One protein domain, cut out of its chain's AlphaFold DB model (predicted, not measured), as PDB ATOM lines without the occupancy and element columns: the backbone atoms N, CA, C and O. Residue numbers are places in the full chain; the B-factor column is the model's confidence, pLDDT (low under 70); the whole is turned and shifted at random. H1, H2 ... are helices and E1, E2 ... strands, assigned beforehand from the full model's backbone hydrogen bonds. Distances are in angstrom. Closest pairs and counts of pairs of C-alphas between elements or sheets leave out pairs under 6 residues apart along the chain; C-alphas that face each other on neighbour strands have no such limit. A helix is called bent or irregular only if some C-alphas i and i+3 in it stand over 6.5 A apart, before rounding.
ATOM      1  N   LYS A  44     169.173 146.333 231.157       59.75
ATOM      2  CA  LYS A  44     167.782 146.138 231.541       59.75
ATOM      3  C   LYS A  44     167.120 145.407 230.376       59.75
ATOM      4  O   LYS A  44     167.343 145.823 229.236       59.75
ATOM      5  N   PRO A  45     166.328 144.356 230.644       60.47
ATOM      6  CA  PRO A  45     165.641 143.646 229.582       60.47
ATOM      7  C   PRO A  45     164.815 144.653 228.784       60.47
ATOM      8  O   PRO A  45     164.085 145.470 229.356       60.47
ATOM      9  N   LEU A  46     165.011 144.639 227.468       64.12
ATOM     10  CA  LEU A  46     164.244 145.457 226.543       64.12
ATOM     11  C   LEU A  46     162.767 145.086 226.701       64.12
ATOM     12  O   LEU A  46     162.421 143.908 226.782       64.12
ATOM     13  N   ARG A  47     161.900 146.096 226.818       67.00
ATOM     14  CA  ARG A  47     160.461 145.858 226.897       67.00
ATOM     15  C   ARG A  47     159.928 145.738 225.477       67.00
ATOM     16  O   ARG A  47     159.943 146.719 224.733       67.00
ATOM     17  N   HIS A  48     159.473 144.537 225.153       68.44
ATOM     18  CA  HIS A  48     158.765 144.206 223.927       68.44
ATOM     19  C   HIS A  48     157.318 144.678 224.067       68.44
ATOM     20  O   HIS A  48     156.625 144.285 225.006       68.44
ATOM     21  N   LEU A  49     156.872 145.584 223.199       68.81
ATOM     22  CA  LEU A  49     155.484 146.057 223.215       68.81
ATOM     23  C   LEU A  49     154.565 145.253 222.299       68.81
ATOM     24  O   LEU A  49     153.363 145.489 222.315       68.81
ATOM     25  N   SER A  50     155.093 144.297 221.533       65.06
ATOM     26  CA  SER A  50     154.258 143.312 220.835       65.06
ATOM     27  C   SER A  50     153.364 142.521 221.804       65.06
ATOM     28  O   SER A  50     152.245 142.170 221.443       65.06
ATOM     29  N   ASP A  51     153.801 142.325 223.054       69.12
ATOM     30  CA  ASP A  51     153.011 141.679 224.112       69.12
ATOM     31  C   ASP A  51     151.861 142.564 224.642       69.12
ATOM     32  O   ASP A  51     150.884 142.056 225.196       69.12
ATOM     33  N   ASP A  52     151.951 143.889 224.468       79.94
ATOM     34  CA  ASP A  52     150.914 144.859 224.834       79.94
ATOM     35  C   ASP A  52     150.404 145.579 223.582       79.94
ATOM     36  O   ASP A  52     150.784 146.713 223.270       79.94
ATOM     37  N   GLN A  53     149.492 144.908 222.872       80.56
ATOM     38  CA  GLN A  53     148.886 145.405 221.634       80.56
ATOM     39  C   GLN A  53     148.345 146.838 221.767       80.56
ATOM     40  O   GLN A  53     148.439 147.630 220.832       80.56
ATOM     41  N   THR A  54     147.828 147.210 222.943       84.50
ATOM     42  CA  THR A  54     147.272 148.552 223.172       84.50
ATOM     43  C   THR A  54     148.367 149.621 223.185       84.50
ATOM     44  O   THR A  54     148.151 150.747 222.729       84.50
ATOM     45  N   GLU A  55     149.544 149.307 223.729       84.12
ATOM     46  CA  GLU A  55     150.705 150.200 223.716       84.12
ATOM     47  C   GLU A  55     151.336 150.266 222.318       84.12
ATOM     48  O   GLU A  55     151.659 151.360 221.842       84.12
ATOM     49  N   ALA A  56     151.413 149.132 221.617       83.19
ATOM     50  CA  ALA A  56     151.883 149.079 220.236       83.19
ATOM     51  C   ALA A  56     151.011 149.920 219.283       83.19
ATOM     52  O   ALA A  56     151.537 150.724 218.508       83.19
ATOM     53  N   ASP A  57     149.683 149.818 219.392       86.12
ATOM     54  CA  ASP A  57     148.735 150.573 218.565       86.12
ATOM     55  C   ASP A  57     148.879 152.090 218.756       86.12
ATOM     56  O   ASP A  57     148.798 152.860 217.794       86.12
ATOM     57  N   LYS A  58     149.160 152.545 219.986       88.25
ATOM     58  CA  LYS A  58     149.435 153.965 220.262       88.25
ATOM     59  C   LYS A  58     150.674 154.446 219.520       88.25
ATOM     60  O   LYS A  58     150.664 155.544 218.969       88.25
ATOM     61  N   ILE A  59     151.732 153.640 219.477       85.88
ATOM     62  CA  ILE A  59     152.970 153.999 218.777       85.88
ATOM     63  C   ILE A  59     152.741 154.045 217.268       85.88
ATOM     64  O   ILE A  59     153.156 155.006 216.620       85.88
ATOM     65  N   LEU A  60     152.009 153.080 216.711       88.44
ATOM     66  CA  LEU A  60     151.627 153.092 215.296       88.44
ATOM     67  C   LEU A  60     150.767 154.319 214.950       88.44
ATOM     68  O   LEU A  60     150.958 154.941 213.900       88.44
ATOM     69  N   LEU A  61     149.871 154.731 215.851       91.06
ATOM     70  CA  LEU A  61     149.116 155.974 215.706       91.06
ATOM     71  C   LEU A  61     150.034 157.205 215.743       91.06
ATOM     72  O   LEU A  61     149.905 158.090 214.893       91.06
ATOM     73  N   TYR A  62     150.998 157.255 216.666       90.69
ATOM     74  CA  TYR A  62     151.991 158.331 216.715       90.69
ATOM     75  C   TYR A  62     152.834 158.406 215.440       90.69
ATOM     76  O   TYR A  62     153.109 159.507 214.971       90.69
ATOM     77  N   MET A  63     153.192 157.274 214.831       88.88
ATOM     78  CA  MET A  63     153.899 157.252 213.546       88.88
ATOM     79  C   MET A  63     153.079 157.904 212.432       88.88
ATOM     80  O   MET A  63     153.612 158.710 211.667       88.88
ATOM     81  N   LEU A  64     151.777 157.608 212.364       91.75
ATOM     82  CA  LEU A  64     150.872 158.245 211.404       91.75
ATOM     83  C   LEU A  64     150.784 159.758 211.628       91.75
ATOM     84  O   LEU A  64     150.806 160.524 210.664       91.75
ATOM     85  N   MET A  65     150.714 160.195 212.888       92.25
ATOM     86  CA  MET A  65     150.717 161.621 213.232       92.25
ATOM     87  C   MET A  65     152.066 162.294 212.949       92.25
ATOM     88  O   MET A  65     152.096 163.466 212.581       92.25
ATOM     89  N   GLY A  66     153.169 161.553 213.066       90.38
ATOM     90  CA  GLY A  66     154.528 161.990 212.745       90.38
ATOM     91  C   GLY A  66     154.832 162.061 211.246       90.38
ATOM     92  O   GLY A  66     155.956 162.381 210.870       90.38
ATOM     93  N   GLY A  67     153.853 161.770 210.384       89.06
ATOM     94  CA  GLY A  67     154.003 161.848 208.933       89.06
ATOM     95  C   GLY A  67     154.625 160.606 208.294       89.06
ATOM     96  O   GLY A  67     154.947 160.646 207.106       89.06
ATOM     97  N   ILE A  68     154.766 159.496 209.031       89.81
ATOM     98  CA  ILE A  68     155.142 158.217 208.421       89.81
ATOM     99  C   ILE A  68     154.021 157.800 207.450       89.81
ATOM    100  O   ILE A  68     152.843 157.788 207.833       89.81
ATOM    101  N   PRO A  69     154.349 157.428 206.199       93.56
ATOM    102  CA  PRO A  69     153.364 156.970 205.231       93.56
ATOM    103  C   PRO A  69     152.495 155.828 205.760       93.56
ATOM    104  O   PRO A  69     152.989 154.831 206.291       93.56
ATOM    105  N   ARG A  70     151.183 155.929 205.518       90.19
ATOM    106  CA  ARG A  70     150.207 154.883 205.873       90.19
ATOM    107  C   ARG A  70     150.576 153.515 205.311       90.19
ATOM    108  O   ARG A  70     150.285 152.510 205.943       90.19
ATOM    109  N   THR A  71     151.206 153.477 204.141       88.88
ATOM    110  CA  THR A  71     151.676 152.242 203.506       88.88
ATOM    111  C   THR A  71     152.672 151.489 204.385       88.88
ATOM    112  O   THR A  71     152.544 150.279 204.510       88.88
ATOM    113  N   ILE A  72     153.591 152.204 205.042       86.69
ATOM    114  CA  ILE A  72     154.607 151.630 205.934       86.69
ATOM    115  C   ILE A  72     153.966 151.138 207.233       86.69
ATOM    116  O   ILE A  72     154.209 150.019 207.670       86.69
ATOM    117  N   VAL A  73     153.096 151.946 207.843       88.75
ATOM    118  CA  VAL A  73     152.394 151.531 209.072       88.75
ATOM    119  C   VAL A  73     151.530 150.297 208.805       88.75
ATOM    120  O   VAL A  73     151.536 149.345 209.576       88.75
ATOM    121  N   HIS A  74     150.841 150.265 207.666       87.81
ATOM    122  CA  HIS A  74     150.017 149.128 207.281       87.81
ATOM    123  C   HIS A  74     150.840 147.883 206.928       87.81
ATOM    124  O   HIS A  74     150.380 146.775 207.194       87.81
ATOM    125  N   SER A  75     152.046 148.028 206.360       83.44
ATOM    126  CA  SER A  75     152.934 146.880 206.140       83.44
ATOM    127  C   SER A  75     153.451 146.296 207.450       83.44
ATOM    128  O   SER A  75     153.518 145.078 207.557       83.44
ATOM    129  N   ILE A  76     153.741 147.139 208.449       83.56
ATOM    130  CA  ILE A  76     154.138 146.692 209.793       83.56
ATOM    131  C   ILE A  76     152.996 145.897 210.434       83.56
ATOM    132  O   ILE A  76     153.187 144.755 210.824       83.56
ATOM    133  N   VAL A  77     151.779 146.450 210.454       84.00
ATOM    134  CA  VAL A  77     150.609 145.761 211.032       84.00
ATOM    135  C   VAL A  77     150.333 144.420 210.344       84.00
ATOM    136  O   VAL A  77     149.930 143.464 210.994       84.00
ATOM    137  N   ARG A  78     150.546 144.334 209.027       82.81
ATOM    138  CA  ARG A  78     150.299 143.110 208.254       82.81
ATOM    139  C   ARG A  78     151.377 142.046 208.396       82.81
ATOM    140  O   ARG A  78     151.079 140.893 208.100       82.81
ATOM    141  N   SER A  79     152.604 142.409 208.765       73.62
ATOM    142  CA  SER A  79     153.702 141.444 208.791       73.62
ATOM    143  C   SER A  79     153.597 140.463 209.957       73.62
ATOM    144  O   SER A  79     154.282 139.451 209.926       73.62
ATOM    145  N   ASN A  80     152.760 140.727 210.973       66.06
ATOM    146  CA  ASN A  80     152.606 139.929 212.206       66.06
ATOM    147  C   ASN A  80     153.924 139.636 212.969       66.06
ATOM    148  O   ASN A  80     153.904 138.951 213.986       66.06
ATOM    149  N   SER A  81     155.058 140.161 212.500       68.50
ATOM    150  CA  SER A  81     156.430 139.878 212.936       68.50
ATOM    151  C   SER A  81     157.189 141.161 213.286       68.50
ATOM    152  O   SER A  81     158.385 141.314 213.023       68.50
ATOM    153  N   TYR A  82     156.478 142.138 213.844       73.69
ATOM    154  CA  TYR A  82     157.084 143.371 214.323       73.69
ATOM    155  C   TYR A  82     157.153 143.365 215.842       73.69
ATOM    156  O   TYR A  82     156.236 142.919 216.529       73.69
ATOM    157  N   ASP A  83     158.240 143.914 216.356       74.50
ATOM    158  CA  ASP A  83     158.411 144.133 217.775       74.50
ATOM    159  C   ASP A  83     158.828 145.584 218.006       74.50
ATOM    160  O   ASP A  83     159.774 146.108 217.407       74.50
ATOM    161  N   ILE A  84     158.047 146.277 218.828       75.44
ATOM    162  CA  ILE A  84     158.309 147.672 219.154       75.44
ATOM    163  C   ILE A  84     159.082 147.685 220.459       75.44
ATOM    164  O   ILE A  84     158.556 147.336 221.516       75.44
ATOM    165  N   VAL A  85     160.332 148.123 220.370       73.81
ATOM    166  CA  VAL A  85     161.247 148.131 221.498       73.81
ATOM    167  C   VAL A  85     161.304 149.534 222.073       73.81
ATOM    168  O   VAL A  85     161.741 150.491 221.422       73.81
ATOM    169  N   VAL A  86     160.881 149.656 223.330       72.19
ATOM    170  CA  VAL A  86     161.054 150.899 224.081       72.19
ATOM    171  C   VAL A  86     162.353 150.805 224.874       72.19
ATOM    172  O   VAL A  86     162.454 149.993 225.801       72.19
ATOM    173  N   PRO A  87     163.369 151.618 224.541       67.31
ATOM    174  CA  PRO A  87     164.590 151.652 225.319       67.31
ATOM    175  C   PRO A  87     164.279 152.129 226.740       67.31
ATOM    176  O   PRO A  87     163.525 153.072 226.959       67.31
ATOM    177  N   SER A  88     164.919 151.503 227.726       69.44
ATOM    178  CA  SER A  88     164.754 151.864 229.145       69.44
ATOM    179  C   SER A  88     165.203 153.297 229.474       69.44
ATOM    180  O   SER A  88     164.918 153.807 230.557       69.44
ATOM    181  N   ASN A  89     165.943 153.933 228.565       71.44
ATOM    182  CA  ASN A  89     166.463 155.278 228.728       71.44
ATOM    183  C   ASN A  89     165.515 156.286 228.075       71.44
ATOM    184  O   ASN A  89     165.334 156.285 226.863       71.44
ATOM    185  N   ILE A  90     165.005 157.213 228.884       61.50
ATOM    186  CA  ILE A  90     164.061 158.279 228.497       61.50
ATOM    187  C   ILE A  90     164.648 159.214 227.416       61.50
ATOM    188  O   ILE A  90     163.924 159.923 226.729       61.50
ATOM    189  N   SER A  91     165.977 159.222 227.261       66.31
ATOM    190  CA  SER A  91     166.685 160.028 226.261       66.31
ATOM    191  C   SER A  91     166.680 159.417 224.856       66.31
ATOM    192  O   SER A  91     167.082 160.097 223.910       66.31
ATOM    193  N   THR A  92     166.286 158.153 224.708       69.06
ATOM    194  CA  THR A  92     166.307 157.452 223.424       69.06
ATOM    195  C   THR A  92     164.877 157.282 222.936       69.06
ATOM    196  O   THR A  92     164.019 156.791 223.665       69.06
ATOM    197  N   ALA A  93     164.608 157.700 221.699       69.06
ATOM    198  CA  ALA A  93     163.304 157.483 221.089       69.06
ATOM    199  C   ALA A  93     163.045 155.973 220.895       69.06
ATOM    200  O   ALA A  93     163.993 155.227 220.626       69.06
ATOM    201  N   PRO A  94     161.787 155.512 221.021       66.81
ATOM    202  CA  PRO A  94     161.433 154.134 220.701       66.81
ATOM    203  C   PRO A  94     161.757 153.821 219.238       66.81
ATOM    204  O   PRO A  94     161.626 154.684 218.365       66.81
ATOM    205  N   TYR A  95     162.173 152.586 218.973       72.56
ATOM    206  CA  TYR A  95     162.459 152.103 217.624       72.56
ATOM    207  C   TYR A  95     161.733 150.782 217.370       72.56
ATOM    208  O   TYR A  95     161.430 150.023 218.289       72.56
ATOM    209  N   ILE A  96     161.420 150.527 216.102       72.38
ATOM    210  CA  ILE A  96     160.730 149.308 215.679       72.38
ATOM    211  C   ILE A  96     161.775 148.341 215.145       72.38
ATOM    212  O   ILE A  96     162.486 148.661 214.192       72.38
ATOM    213  N   ALA A  97     161.862 147.169 215.767       72.19
ATOM    214  CA  ALA A  97     162.621 146.044 215.259       72.19
ATOM    215  C   ALA A  97     161.675 145.179 214.419       72.19
ATOM    216  O   ALA A  97     160.719 144.593 214.919       72.19
ATOM    217  N   ILE A  98     161.920 145.130 213.112       65.81
ATOM    218  CA  ILE A  98     161.219 144.211 212.215       65.81
ATOM    219  C   ILE A  98     162.124 142.994 212.080       65.81
ATOM    220  O   ILE A  98     163.211 143.100 211.510       65.81
ATOM    221  N   SER A  99     161.704 141.866 212.646       59.22
ATOM    222  CA  SER A  99     162.445 140.619 212.500       59.22
ATOM    223  C   SER A  99     161.894 139.879 211.290       59.22
ATOM    224  O   SER A  99     160.772 139.380 211.315       59.22
ATOM    225  N   TYR A 100     162.682 139.798 210.219       53.78
ATOM    226  CA  TYR A 100     162.366 138.997 209.030       53.78
ATOM    227  C   TYR A 100     162.629 137.505 209.271       53.78
ATOM    228  O   TYR A 100     163.129 136.817 208.386       53.78
TER     229      TYR A 100
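Overview. This is residues 44 to 100 of the 259 residues of an uncharacterized protein of Rhizoctonia solani AG-3 Rhs1AP (UniProt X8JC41). What does one see first? A small hairpin of two strands, E1 and E2, packs beside a hairpin of two helices, H1 and H2, which lie side by side and run opposite ways. The stretch before H1 pairs briefly with E1, through residues 47 to 48 and residues 85 to 86. What is the make-up? The printed part has 57 residues, with two named helices and two named strands in the order H1 H2 E1 E2; the sheet has the order E1 - E2, antiparallel, and the class is mixed, helices and strands. How large is it? It is compact and rounded, with a radius of gyration of the C-alphas of 11.2 A and spans of 33 by 23 by 20 A.

Arrangement. How do the strands pair? E1, residues 82 to 86, and E2, residues 95 to 98, form a hairpin, antiparallel at 156 degrees between their directions. N 83 and O 97 are 2.9 A apart and N 85 and O 95 3.0 A, both within hydrogen-bond range. How do the helices stand to the strands? The closest C-alphas of H1, residues 53 to 65, and E1 are those of Ala 56 and Ile 84, 6.7 A apart, while H1 and E2 are apart. H2, residues 70 to 79, comes closest to E1 with the C-alphas of Ile 76 and Tyr 82, 6.3 A apart. How do the helices meet? H1 and H2 form a helical hairpin and touch, H1 with residues 60 to 64 alone, the closest C-alphas being those of Leu 60 and Val 73, 6.5 A apart. They run opposite ways at a shallow tilt of 23 degrees, and in both every O i to N i+4 pair is within hydrogen-bond range.

Along the chain. Where are the strands? E1 runs 12.9 A from C-alpha 82 at (157.084, 143.371, 214.323), and E2 runs 9.6 A to C-alpha 98 at (161.219, 144.211, 212.215). Where are the helices? H1 begins with C-alpha 53 at (148.886, 145.405, 221.634) and is 18.4 A long; H2 is 14.2 A long. Neither is bent.

Size, cuts and confidence. How far does it reach? The two C-alphas farthest apart are those of Lys 44 and Thr 71, 32.9 A. How is it linked? The printed part has no cut; the links H1 to H2 and H2 to E1 are tight, and E1 to E2 is short. Where is confidence low? The mean pLDDT of the printed part is 77.1, and 20 residues are under 70: residues 44 to 51, 80 to 81, 87 to 88, 90 to 94 and 98 to 100.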